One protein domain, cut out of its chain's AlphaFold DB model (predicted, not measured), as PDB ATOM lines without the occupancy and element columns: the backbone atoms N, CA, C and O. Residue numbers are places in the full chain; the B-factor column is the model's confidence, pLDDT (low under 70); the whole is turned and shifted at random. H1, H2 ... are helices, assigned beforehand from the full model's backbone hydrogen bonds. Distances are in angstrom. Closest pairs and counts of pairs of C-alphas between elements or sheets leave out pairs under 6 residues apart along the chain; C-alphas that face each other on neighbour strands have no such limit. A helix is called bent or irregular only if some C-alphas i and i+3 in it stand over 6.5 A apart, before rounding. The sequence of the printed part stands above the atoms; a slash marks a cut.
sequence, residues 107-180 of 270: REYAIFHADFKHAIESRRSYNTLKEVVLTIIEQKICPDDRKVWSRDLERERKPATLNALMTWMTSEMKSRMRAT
ATOM      1  N   ARG A 107       5.615   9.134  -2.917       54.84
ATOM      2  CA  ARG A 107       5.664   7.772  -2.354       54.84
ATOM      3  C   ARG A 107       7.094   7.278  -2.188       54.84
ATOM      4  O   ARG A 107       7.387   6.590  -1.215       54.84
ATOM      5  N   GLU A 108       7.982   7.684  -3.088       59.56
ATOM      6  CA  GLU A 108       9.409   7.393  -2.976       59.56
ATOM      7  C   GLU A 108      10.043   8.179  -1.828       59.56
ATOM      8  O   GLU A 108      10.915   7.644  -1.157       59.56
ATOM      9  N   TYR A 109       9.568   9.396  -1.536       64.50
ATOM     10  CA  TYR A 109      10.081  10.203  -0.427       64.50
ATOM     11  C   TYR A 109       9.787   9.602   0.949       64.50
ATOM     12  O   TYR A 109      10.681   9.555   1.783       64.50
ATOM     13  N   ALA A 110       8.559   9.141   1.210       65.12
ATOM     14  CA  ALA A 110       8.213   8.580   2.521       65.12
ATOM     15  C   ALA A 110       9.016   7.303   2.822       65.12
ATOM     16  O   ALA A 110       9.520   7.129   3.932       65.12
ATOM     17  N   ILE A 111       9.178   6.456   1.803       70.38
ATOM     18  CA  ILE A 111       9.992   5.240   1.868       70.38
ATOM     19  C   ILE A 111      11.468   5.615   2.028       70.38
ATOM     20  O   ILE A 111      12.115   5.160   2.963       70.38
ATOM     21  N   PHE A 112      11.981   6.532   1.202       72.06
ATOM     22  CA  PHE A 112      13.351   7.034   1.304       72.06
ATOM     23  C   PHE A 112      13.645   7.639   2.679       72.06
ATOM     24  O   PHE A 112      14.681   7.349   3.255       72.06
ATOM     25  N   HIS A 113      12.742   8.454   3.222       69.38
ATOM     26  CA  HIS A 113      12.890   9.100   4.521       69.38
ATOM     27  C   HIS A 113      12.955   8.066   5.651       69.38
ATOM     28  O   HIS A 113      13.802   8.181   6.538       69.38
ATOM     29  N   ALA A 114      12.091   7.047   5.617       71.56
ATOM     30  CA  ALA A 114      12.107   5.952   6.584       71.56
ATOM     31  C   ALA A 114      13.385   5.103   6.465       71.56
ATOM     32  O   ALA A 114      14.077   4.899   7.462       71.56
ATOM     33  N   ASP A 115      13.742   4.689   5.248       68.38
ATOM     34  CA  ASP A 115      14.929   3.877   4.968       68.38
ATOM     35  C   ASP A 115      16.222   4.621   5.316       68.38
ATOM     36  O   ASP A 115      17.148   4.049   5.888       68.38
ATOM     37  N   PHE A 116      16.290   5.917   5.008       70.56
ATOM     38  CA  PHE A 116      17.426   6.780   5.309       70.56
ATOM     39  C   PHE A 116      17.591   6.978   6.815       70.56
ATOM     40  O   PHE A 116      18.690   6.802   7.341       70.56
ATOM     41  N   LYS A 117      16.496   7.285   7.521       71.19
ATOM     42  CA  LYS A 117      16.503   7.431   8.979       71.19
ATOM     43  C   LYS A 117      16.953   6.128   9.647       71.19
ATOM     44  O   LYS A 117      17.891   6.146  10.438       71.19
ATOM     45  N   HIS A 118      16.397   4.990   9.231       71.94
ATOM     46  CA  HIS A 118      16.782   3.677   9.744       71.94
ATOM     47  C   HIS A 118      18.237   3.300   9.405       71.94
ATOM     48  O   HIS A 118      18.953   2.750  10.242       71.94
ATOM     49  N   ALA A 119      18.725   3.628   8.205       66.31
ATOM     50  CA  ALA A 119      20.108   3.369   7.793       66.31
ATOM     51  C   ALA A 119      21.136   4.189   8.587       66.31
ATOM     52  O   ALA A 119      22.260   3.728   8.785       66.31
ATOM     53  N   ILE A 120      20.767   5.384   9.045       64.00
ATOM     54  CA  ILE A 120      21.627   6.216   9.889       64.00
ATOM     55  C   ILE A 120      21.532   5.788  11.356       64.00
ATOM     56  O   ILE A 120      22.562   5.607  12.003       64.00
ATOM     57  N   GLU A 121      20.327   5.548  11.869       65.69
ATOM     58  CA  GLU A 121      20.101   5.133  13.261       65.69
ATOM     59  C   GLU A 121      20.659   3.734  13.566       65.69
ATOM     60  O   GLU A 121      21.182   3.494  14.657       65.69
ATOM     61  N   SER A 122      20.620   2.814  12.593       64.00
ATOM     62  CA  SER A 122      21.222   1.477  12.715       64.00
ATOM     63  C   SER A 122      22.754   1.509  12.763       64.00
ATOM     64  O   SER A 122      23.376   0.619  13.343       64.00
ATOM     65  N   ARG A 123      23.389   2.556  12.221       62.03
ATOM     66  CA  ARG A 123      24.850   2.728  12.173       62.03
ATOM     67  C   ARG A 123      25.384   3.521  13.367       62.03
ATOM     68  O   ARG A 123      26.231   4.380  13.167       62.03
ATOM     69  N   ARG A 124      24.929   3.209  14.591       54.53
ATOM     70  CA  ARG A 124      25.207   3.822  15.924       54.53
ATOM     71  C   ARG A 124      26.694   4.035  16.347       54.53
ATOM     72  O   ARG A 124      27.017   3.993  17.530       54.53
ATOM     73  N   SER A 125      27.616   4.264  15.416       50.31
ATOM     74  CA  SER A 125      29.008   4.675  15.603       50.31
ATOM     75  C   SER A 125      29.147   6.141  15.181       50.31
ATOM     76  O   SER A 125      29.198   6.473  13.998       50.31
ATOM     77  N   TYR A 126      29.175   7.028  16.171       50.72
ATOM     78  CA  TYR A 126      29.048   8.482  16.039       50.72
ATOM     79  C   TYR A 126      30.234   9.221  15.382       50.72
ATOM     80  O   TYR A 126      30.226  10.447  15.348       50.72
ATOM     81  N   ASN A 127      31.234   8.543  14.812       44.84
ATOM     82  CA  ASN A 127      32.529   9.197  14.556       44.84
ATOM     83  C   ASN A 127      32.877   9.544  13.103       44.84
ATOM     84  O   ASN A 127      33.972  10.030  12.857       44.84
ATOM     85  N   THR A 128      31.949   9.436  12.152       48.69
ATOM     86  CA  THR A 128      32.089  10.117  10.846       48.69
ATOM     87  C   THR A 128      30.760  10.675  10.347       48.69
ATOM     88  O   THR A 128      30.494  10.697   9.151       48.69
ATOM     89  N   LEU A 129      29.910  11.166  11.258       51.94
ATOM     90  CA  LEU A 129      28.621  11.772  10.903       51.94
ATOM     91  C   LEU A 129      28.765  12.882   9.854       51.94
ATOM     92  O   LEU A 129      27.916  12.960   8.986       51.94
ATOM     93  N   LYS A 130      29.837  13.686   9.858       54.81
ATOM     94  CA  LYS A 130      30.047  14.712   8.820       54.81
ATOM     95  C   LYS A 130      30.335  14.100   7.446       54.81
ATOM     96  O   LYS A 130      29.591  14.368   6.512       54.81
ATOM     97  N   GLU A 131      31.336  13.229   7.341       55.28
ATOM     98  CA  GLU A 131      31.754  12.617   6.067       55.28
ATOM     99  C   GLU A 131      30.705  11.647   5.500       55.28
ATOM    100  O   GLU A 131      30.425  11.624   4.304       55.28
ATOM    101  N   VAL A 132      30.063  10.854   6.360       59.47
ATOM    102  CA  VAL A 132      29.007   9.917   5.951       59.47
ATOM    103  C   VAL A 132      27.750  10.680   5.535       59.47
ATOM    104  O   VAL A 132      27.121  10.321   4.545       59.47
ATOM    105  N   VAL A 133      27.394  11.765   6.224       61.91
ATOM    106  CA  VAL A 133      26.247  12.589   5.819       61.91
ATOM    107  C   VAL A 133      26.549  13.334   4.519       61.91
ATOM    108  O   VAL A 133      25.717  13.266   3.617       61.91
ATOM    109  N   LEU A 134      27.733  13.944   4.360       64.19
ATOM    110  CA  LEU A 134      28.144  14.602   3.108       64.19
ATOM    111  C   LEU A 134      28.142  13.630   1.923       64.19
ATOM    112  O   LEU A 134      27.532  13.913   0.897       64.19
ATOM    113  N   THR A 135      28.744  12.451   2.074       64.81
ATOM    114  CA  THR A 135      28.788  11.454   0.990       64.81
ATOM    115  C   THR A 135      27.402  10.930   0.620       64.81
ATOM    116  O   THR A 135      27.131  10.680  -0.559       64.81
ATOM    117  N   ILE A 136      26.487  10.779   1.583       63.19
ATOM    118  CA  ILE A 136      25.114  10.367   1.274       63.19
ATOM    119  C   ILE A 136      24.338  11.516   0.615       63.19
ATOM    120  O   ILE A 136      23.634  11.268  -0.366       63.19
ATOM    121  N   ILE A 137      24.510  12.762   1.071       65.50
ATOM    122  CA  ILE A 137      23.961  13.958   0.413       65.50
ATOM    123  C   ILE A 137      24.409  14.012  -1.051       65.50
ATOM    124  O   ILE A 137      23.579  14.123  -1.954       65.50
ATOM    125  N   GLU A 138      25.707  13.875  -1.308       64.44
ATOM    126  CA  GLU A 138      26.278  13.950  -2.652       64.44
ATOM    127  C   GLU A 138      25.813  12.821  -3.576       64.44
ATOM    128  O   GLU A 138      25.652  13.031  -4.782       64.44
ATOM    129  N   GLN A 139      25.571  11.624  -3.039       63.75
ATOM    130  CA  GLN A 139      25.187  10.459  -3.840       63.75
ATOM    131  C   GLN A 139      23.672  10.283  -4.016       63.75
ATOM    132  O   GLN A 139      23.256   9.588  -4.953       63.75
ATOM    133  N   LYS A 140      22.845  10.834  -3.116       67.62
ATOM    134  CA  LYS A 140      21.400  10.535  -3.047       67.62
ATOM    135  C   LYS A 140      20.489  11.728  -3.284       67.62
ATOM    136  O   LYS A 140      19.332  11.503  -3.631       67.62
ATOM    137  N   ILE A 141      20.999  12.952  -3.160       76.88
ATOM    138  CA  ILE A 141      20.250  14.169  -3.470       76.88
ATOM    139  C   ILE A 141      20.544  14.593  -4.909       76.88
ATOM    140  O   ILE A 141      21.704  14.640  -5.349       76.88
ATOM    141  N   CYS A 142      19.479  14.908  -5.648       73.94
ATOM    142  CA  CYS A 142      19.589  15.430  -7.002       73.94
ATOM    143  C   CYS A 142      20.479  16.689  -7.025       73.94
ATOM    144  O   CYS A 142      20.457  17.480  -6.080       73.94
ATOM    145  N   PRO A 143      21.286  16.897  -8.079       73.69
ATOM    146  CA  PRO A 143      22.194  18.042  -8.157       73.69
ATOM    147  C   PRO A 143      21.498  19.395  -7.962       73.69
ATOM    148  O   PRO A 143      22.075  20.295  -7.356       73.69
ATOM    149  N   ASP A 144      20.257  19.527  -8.432       77.81
ATOM    150  CA  ASP A 144      19.479  20.759  -8.287       77.81
ATOM    151  C   ASP A 144      19.108  21.027  -6.828       77.81
ATOM    152  O   ASP A 144      19.355  22.119  -6.322       77.81
ATOM    153  N   ASP A 145      18.634  20.010  -6.111       82.06
ATOM    154  CA  ASP A 145      18.296  20.122  -4.689       82.06
ATOM    155  C   ASP A 145      19.531  20.436  -3.834       82.06
ATOM    156  O   ASP A 145      19.443  21.227  -2.898       82.06
ATOM    157  N   ARG A 146      20.708  19.905  -4.196       82.12
ATOM    158  CA  ARG A 146      21.976  20.259  -3.533       82.12
ATOM    159  C   ARG A 146      22.318  21.739  -3.673       82.12
ATOM    160  O   ARG A 146      22.730  22.351  -2.693       82.12
ATOM    161  N   LYS A 147      22.129  22.324  -4.860       84.12
ATOM    162  CA  LYS A 147      22.371  23.760  -5.083       84.12
ATOM    163  C   LYS A 147      21.412  24.618  -4.264       84.12
ATOM    164  O   LYS A 147      21.833  25.609  -3.672       84.12
ATOM    165  N   VAL A 148      20.132  24.240  -4.221       87.38
ATOM    166  CA  VAL A 148      19.127  24.973  -3.438       87.38
ATOM    167  C   VAL A 148      19.443  24.882  -1.947       87.38
ATOM    168  O   VAL A 148      19.402  25.905  -1.271       87.38
ATOM    169  N   TRP A 149      19.828  23.705  -1.456       85.62
ATOM    170  CA  TRP A 149      20.206  23.513  -0.058       85.62
ATOM    171  C   TRP A 149      21.488  24.264   0.327       85.62
ATOM    172  O   TRP A 149      21.514  24.919   1.362       85.62
ATOM    173  N   SER A 150      22.526  24.253  -0.518       82.94
ATOM    174  CA  SER A 150      23.755  25.033  -0.278       82.94
ATOM    175  C   SER A 150      23.448  26.523  -0.128       82.94
ATOM    176  O   SER A 150      23.865  27.158   0.837       82.94
ATOM    177  N   ARG A 151      22.621  27.063  -1.033       87.38
ATOM    178  CA  ARG A 151      22.168  28.458  -0.972       87.38
ATOM    179  C   ARG A 151      21.340  28.748   0.285       87.38
ATOM    180  O   ARG A 151      21.337  29.874   0.772       87.38
ATOM    181  N   ASP A 152      20.609  27.760   0.788       86.88
ATOM    182  CA  ASP A 152      19.848  27.857   2.035       86.88
ATOM    183  C   ASP A 152      20.758  28.007   3.255       86.88
ATOM    184  O   ASP A 152      20.579  28.928   4.053       86.88
ATOM    185  N   LEU A 153      21.792  27.166   3.336       85.88
ATOM    186  CA  LEU A 153      22.790  27.205   4.401       85.88
ATOM    187  C   LEU A 153      23.569  28.521   4.412       85.88
ATOM    188  O   LEU A 153      23.767  29.100   5.478       85.88
ATOM    189  N   GLU A 154      23.975  29.010   3.238       87.19
ATOM    190  CA  GLU A 154      24.667  30.295   3.095       87.19
ATOM    191  C   GLU A 154      23.779  31.468   3.524       87.19
ATOM    192  O   GLU A 154      24.222  32.344   4.270       87.19
ATOM    193  N   ARG A 155      22.509  31.468   3.094       90.06
ATOM    194  CA  ARG A 155      21.540  32.524   3.420       90.06
ATOM    195  C   ARG A 155      21.238  32.582   4.915       90.06
ATOM    196  O   ARG A 155      21.162  33.669   5.476       90.06
ATOM    197  N   GLU A 156      21.049  31.428   5.548       84.38
ATOM    198  CA  GLU A 156      20.653  31.338   6.958       84.38
ATOM    199  C   GLU A 156      21.843  31.219   7.918       84.38
ATOM    200  O   GLU A 156      21.649  31.212   9.132       84.38
ATOM    201  N   ARG A 157      23.073  31.135   7.389       83.94
ATOM    202  CA  ARG A 157      24.325  30.915   8.135       83.94
ATOM    203  C   ARG A 157      24.244  29.733   9.108       83.94
ATOM    204  O   ARG A 157      24.765  29.786  10.221       83.94
ATOM    205  N   LYS A 158      23.579  28.655   8.690       78.81
ATOM    206  CA  LYS A 158      23.389  27.449   9.506       78.81
ATOM    207  C   LYS A 158      24.478  26.414   9.217       78.81
ATOM    208  O   LYS A 158      24.886  26.263   8.066       78.81
ATOM    209  N   PRO A 159      24.934  25.652  10.227       78.00
ATOM    210  CA  PRO A 159      25.849  24.548   9.990       78.00
ATOM    211  C   PRO A 159      25.159  23.435   9.191       78.00
ATOM    212  O   PRO A 159      23.997  23.099   9.433       78.00
ATOM    213  N   ALA A 160      25.906  22.813   8.277       79.00
ATOM    214  CA  ALA A 160      25.463  21.640   7.531       79.00
ATOM    215  C   ALA A 160      25.344  20.430   8.473       79.00
ATOM    216  O   ALA A 160      26.293  19.670   8.677       79.00
ATOM    217  N   THR A 161      24.173  20.269   9.088       80.31
ATOM    218  CA  THR A 161      23.843  19.120   9.938       80.31
ATOM    219  C   THR A 161      22.802  18.239   9.259       80.31
ATOM    220  O   THR A 161      21.977  18.705   8.472       80.31
ATOM    221  N   LEU A 162      22.808  16.948   9.594       74.00
ATOM    222  CA  LEU A 162      21.827  15.995   9.079       74.00
ATOM    223  C   LEU A 162      20.389  16.401   9.421       74.00
ATOM    224  O   LEU A 162      19.505  16.316   8.577       74.00
ATOM    225  N   ASN A 163      20.155  16.847  10.655       76.12
ATOM    226  CA  ASN A 163      18.822  17.255  11.089       76.12
ATOM    227  C   ASN A 163      18.338  18.485  10.299       76.12
ATOM    228  O   ASN A 163      17.213  18.498   9.797       76.12
ATOM    229  N   ALA A 164      19.218  19.470  10.087       81.12
ATOM    230  CA  ALA A 164      18.907  20.631   9.256       81.12
ATOM    231  C   ALA A 164      18.556  20.226   7.817       81.12
ATOM    232  O   ALA A 164      17.570  20.718   7.274       81.12
ATOM    233  N   LEU A 165      19.293  19.282   7.225       81.62
ATOM    234  CA  LEU A 165      18.976  18.741   5.902       81.62
ATOM    235  C   LEU A 165      17.603  18.060   5.866       81.62
ATOM    236  O   LEU A 165      16.813  18.333   4.967       81.62
ATOM    237  N   MET A 166      17.314  17.169   6.819       80.94
ATOM    238  CA  MET A 166      16.045  16.429   6.852       80.94
ATOM    239  C   MET A 166      14.852  17.369   7.048       80.94
ATOM    240  O   MET A 166      13.814  17.217   6.395       80.94
ATOM    241  N   THR A 167      15.021  18.383   7.896       84.12
ATOM    242  CA  THR A 167      14.026  19.436   8.124       84.12
ATOM    243  C   THR A 167      13.814  20.273   6.863       84.12
ATOM    244  O   THR A 167      12.674  20.457   6.429       84.12
ATOM    245  N   TRP A 168      14.903  20.718   6.231       87.44
ATOM    246  CA  TRP A 168      14.863  21.486   4.990       87.44
ATOM    247  C   TRP A 168      14.200  20.696   3.858       87.44
ATOM    248  O   TRP A 168      13.257  21.187   3.248       87.44
ATOM    249  N   MET A 169      14.605  19.446   3.628       82.31
ATOM    250  CA  MET A 169      14.063  18.601   2.560       82.31
ATOM    251  C   MET A 169      12.571  18.326   2.759       82.31
ATOM    252  O   MET A 169      11.796  18.339   1.802       82.31
ATOM    253  N   THR A 170      12.143  18.152   4.010       82.50
ATOM    254  CA  THR A 170      10.722  18.025   4.348       82.50
ATOM    255  C   THR A 170       9.955  19.309   4.028       82.50
ATOM    256  O   THR A 170       8.847  19.243   3.493       82.50
ATOM    257  N   SER A 171      10.524  20.475   4.344       85.88
ATOM    258  CA  SER A 171       9.928  21.779   4.028       85.88
ATOM    259  C   SER A 171       9.849  22.016   2.517       85.88
ATOM    260  O   SER A 171       8.782  22.335   1.994       85.88
ATOM    261  N   GLU A 172      10.943  21.772   1.801       85.19
ATOM    262  CA  GLU A 172      11.048  21.924   0.350       85.19
ATOM    263  C   GLU A 172      10.055  21.006  -0.376       85.19
ATOM    264  O   GLU A 172       9.306  21.453  -1.247       85.19
ATOM    265  N   MET A 173       9.954  19.741   0.043       78.81
ATOM    266  CA  MET A 173       8.981  18.798  -0.507       78.81
ATOM    267  C   MET A 173       7.541  19.268  -0.260       78.81
ATOM    268  O   MET A 173       6.724  19.277  -1.180       78.81
ATOM    269  N   LYS A 174       7.223  19.737   0.956       78.25
ATOM    270  CA  LYS A 174       5.903  20.314   1.271       78.25
ATOM    271  C   LYS A 174       5.602  21.549   0.416       78.25
ATOM    272  O   LYS A 174       4.465  21.713  -0.024       78.25
ATOM    273  N   SER A 175       6.587  22.405   0.169       82.56
ATOM    274  CA  SER A 175       6.442  23.587  -0.689       82.56
ATOM    275  C   SER A 175       6.164  23.196  -2.139       82.56
ATOM    276  O   SER A 175       5.207  23.698  -2.732       82.56
ATOM    277  N   ARG A 176       6.901  22.222  -2.689       79.75
ATOM    278  CA  ARG A 176       6.650  21.681  -4.038       79.75
ATOM    279  C   ARG A 176       5.277  21.042  -4.152       79.75
ATOM    280  O   ARG A 176       4.576  21.287  -5.130       79.75
ATOM    281  N   MET A 177       4.851  20.291  -3.136       71.06
ATOM    282  CA  MET A 177       3.501  19.731  -3.075       71.06
ATOM    283  C   MET A 177       2.423  20.817  -3.109       71.06
ATOM    284  O   MET A 177       1.425  20.648  -3.797       71.06
ATOM    285  N   ARG A 178       2.608  21.944  -2.408       81.19
ATOM    286  CA  ARG A 178       1.653  23.067  -2.461       81.19
ATOM    287  C   ARG A 178       1.666  23.782  -3.810       81.19
ATOM    288  O   ARG A 178       0.602  24.139  -4.297       81.19
ATOM    289  N   ALA A 179       2.838  23.967  -4.414       69.94
ATOM    290  CA  ALA A 179       2.975  24.623  -5.716       69.94
ATOM    291  C   ALA A 179       2.414  23.778  -6.873       69.94
ATOM    292  O   ALA A 179       1.910  24.320  -7.852       69.94
ATOM    293  N   THR A 180       2.497  22.452  -6.754       66.81
ATOM    294  CA  THR A 180       2.004  21.492  -7.756       66.81
ATOM    295  C   THR A 180       0.613  20.946  -7.436       66.81
ATOM    296  O   THR A 180       0.018  20.263  -8.274       66.81
TER     297      THR A 180
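Overview. This is residues 107 to 180 of the 270 residues of an uncharacterized protein of Paramuricea clavata (UniProt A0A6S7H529). Four helices stand loosely round a common middle: H1 and H4 run side by side in opposite ways, H2 runs back from the end of H1 with its Val 133 close to the first residue of H4, and H3 crosses H4 steeply. No helix touches another, and the last residues of H4, 174 to 180, stick out from the body. The printed part has 74 residues with four named helices, H1 to H4 in that order, and no named strand; its class is all helix. The whole is compact, with a radius of gyration of the C-alphas of 12.8 A and spans of 39 by 31 by 18 A.

Along the chain. Find C-alpha 107 at (5.664, 7.772, -2.354); from there H1 runs through residues 107 to 121, 21.4 A from first to last C-alpha. After a tight link of four residues, H2 takes residues 126 to 140, 20.7 A long, and it is irregular, with C-alphas 127 and 130 8.3 A apart. A tight link of two residues leads to H3, residues 143 to 156, which begins at C-alpha 143 at (22.194, 18.042, -8.157) and is 20.2 A long. A tight link of five residues leads to H4, residues 162 to 180, the longest helix at 26.6 A, ending at C-alpha 180 at (2.004, 21.492, -7.756).

Arrangement. Begin with H1: it is near H2, with 7 pairs of C-alphas within 10 A, and near H4, with 10 such pairs. H1 and H3 are apart. Look next at Val 133 and Leu 162, the closest C-alphas of H2 and H4 at 6.5 A: these helices are close but not clearly touching, at a shallow tilt of 27 degrees, the same way. H2 and H3 are close but not clearly touching at Glu 138 and Arg 146, their closest C-alphas, 7.7 A apart, with a steep tilt of 52 degrees, opposite ways. H3 and H4 are close but not clearly touching, their closest C-alphas being those of Trp 149 and Trp 168 at 7.6 A. Their tilt of 68 degrees is steep, only just short of about perpendicular, and they run opposite ways. In H3 and H4 every O i to N i+4 pair is within hydrogen-bond range; in H1 it is 10 of 11 and in H2 9 of 11.

Size, cuts and confidence. The two C-alphas farthest apart are those of Asn 127 and Thr 180, at 39.8 A. Residues 121 to 128, of which 126 to 128 belong to H2, stand free, and so do residues 154 to 159, of which 154 to 156 belong to H3, and residues 174 to 180 of H4. The printed part has no cut, and no link is long. The mean pLDDT of the printed part is 72.4; look for values under 70 at residues 107 to 110, 113, 115, 119 to 140 and 179 to 180.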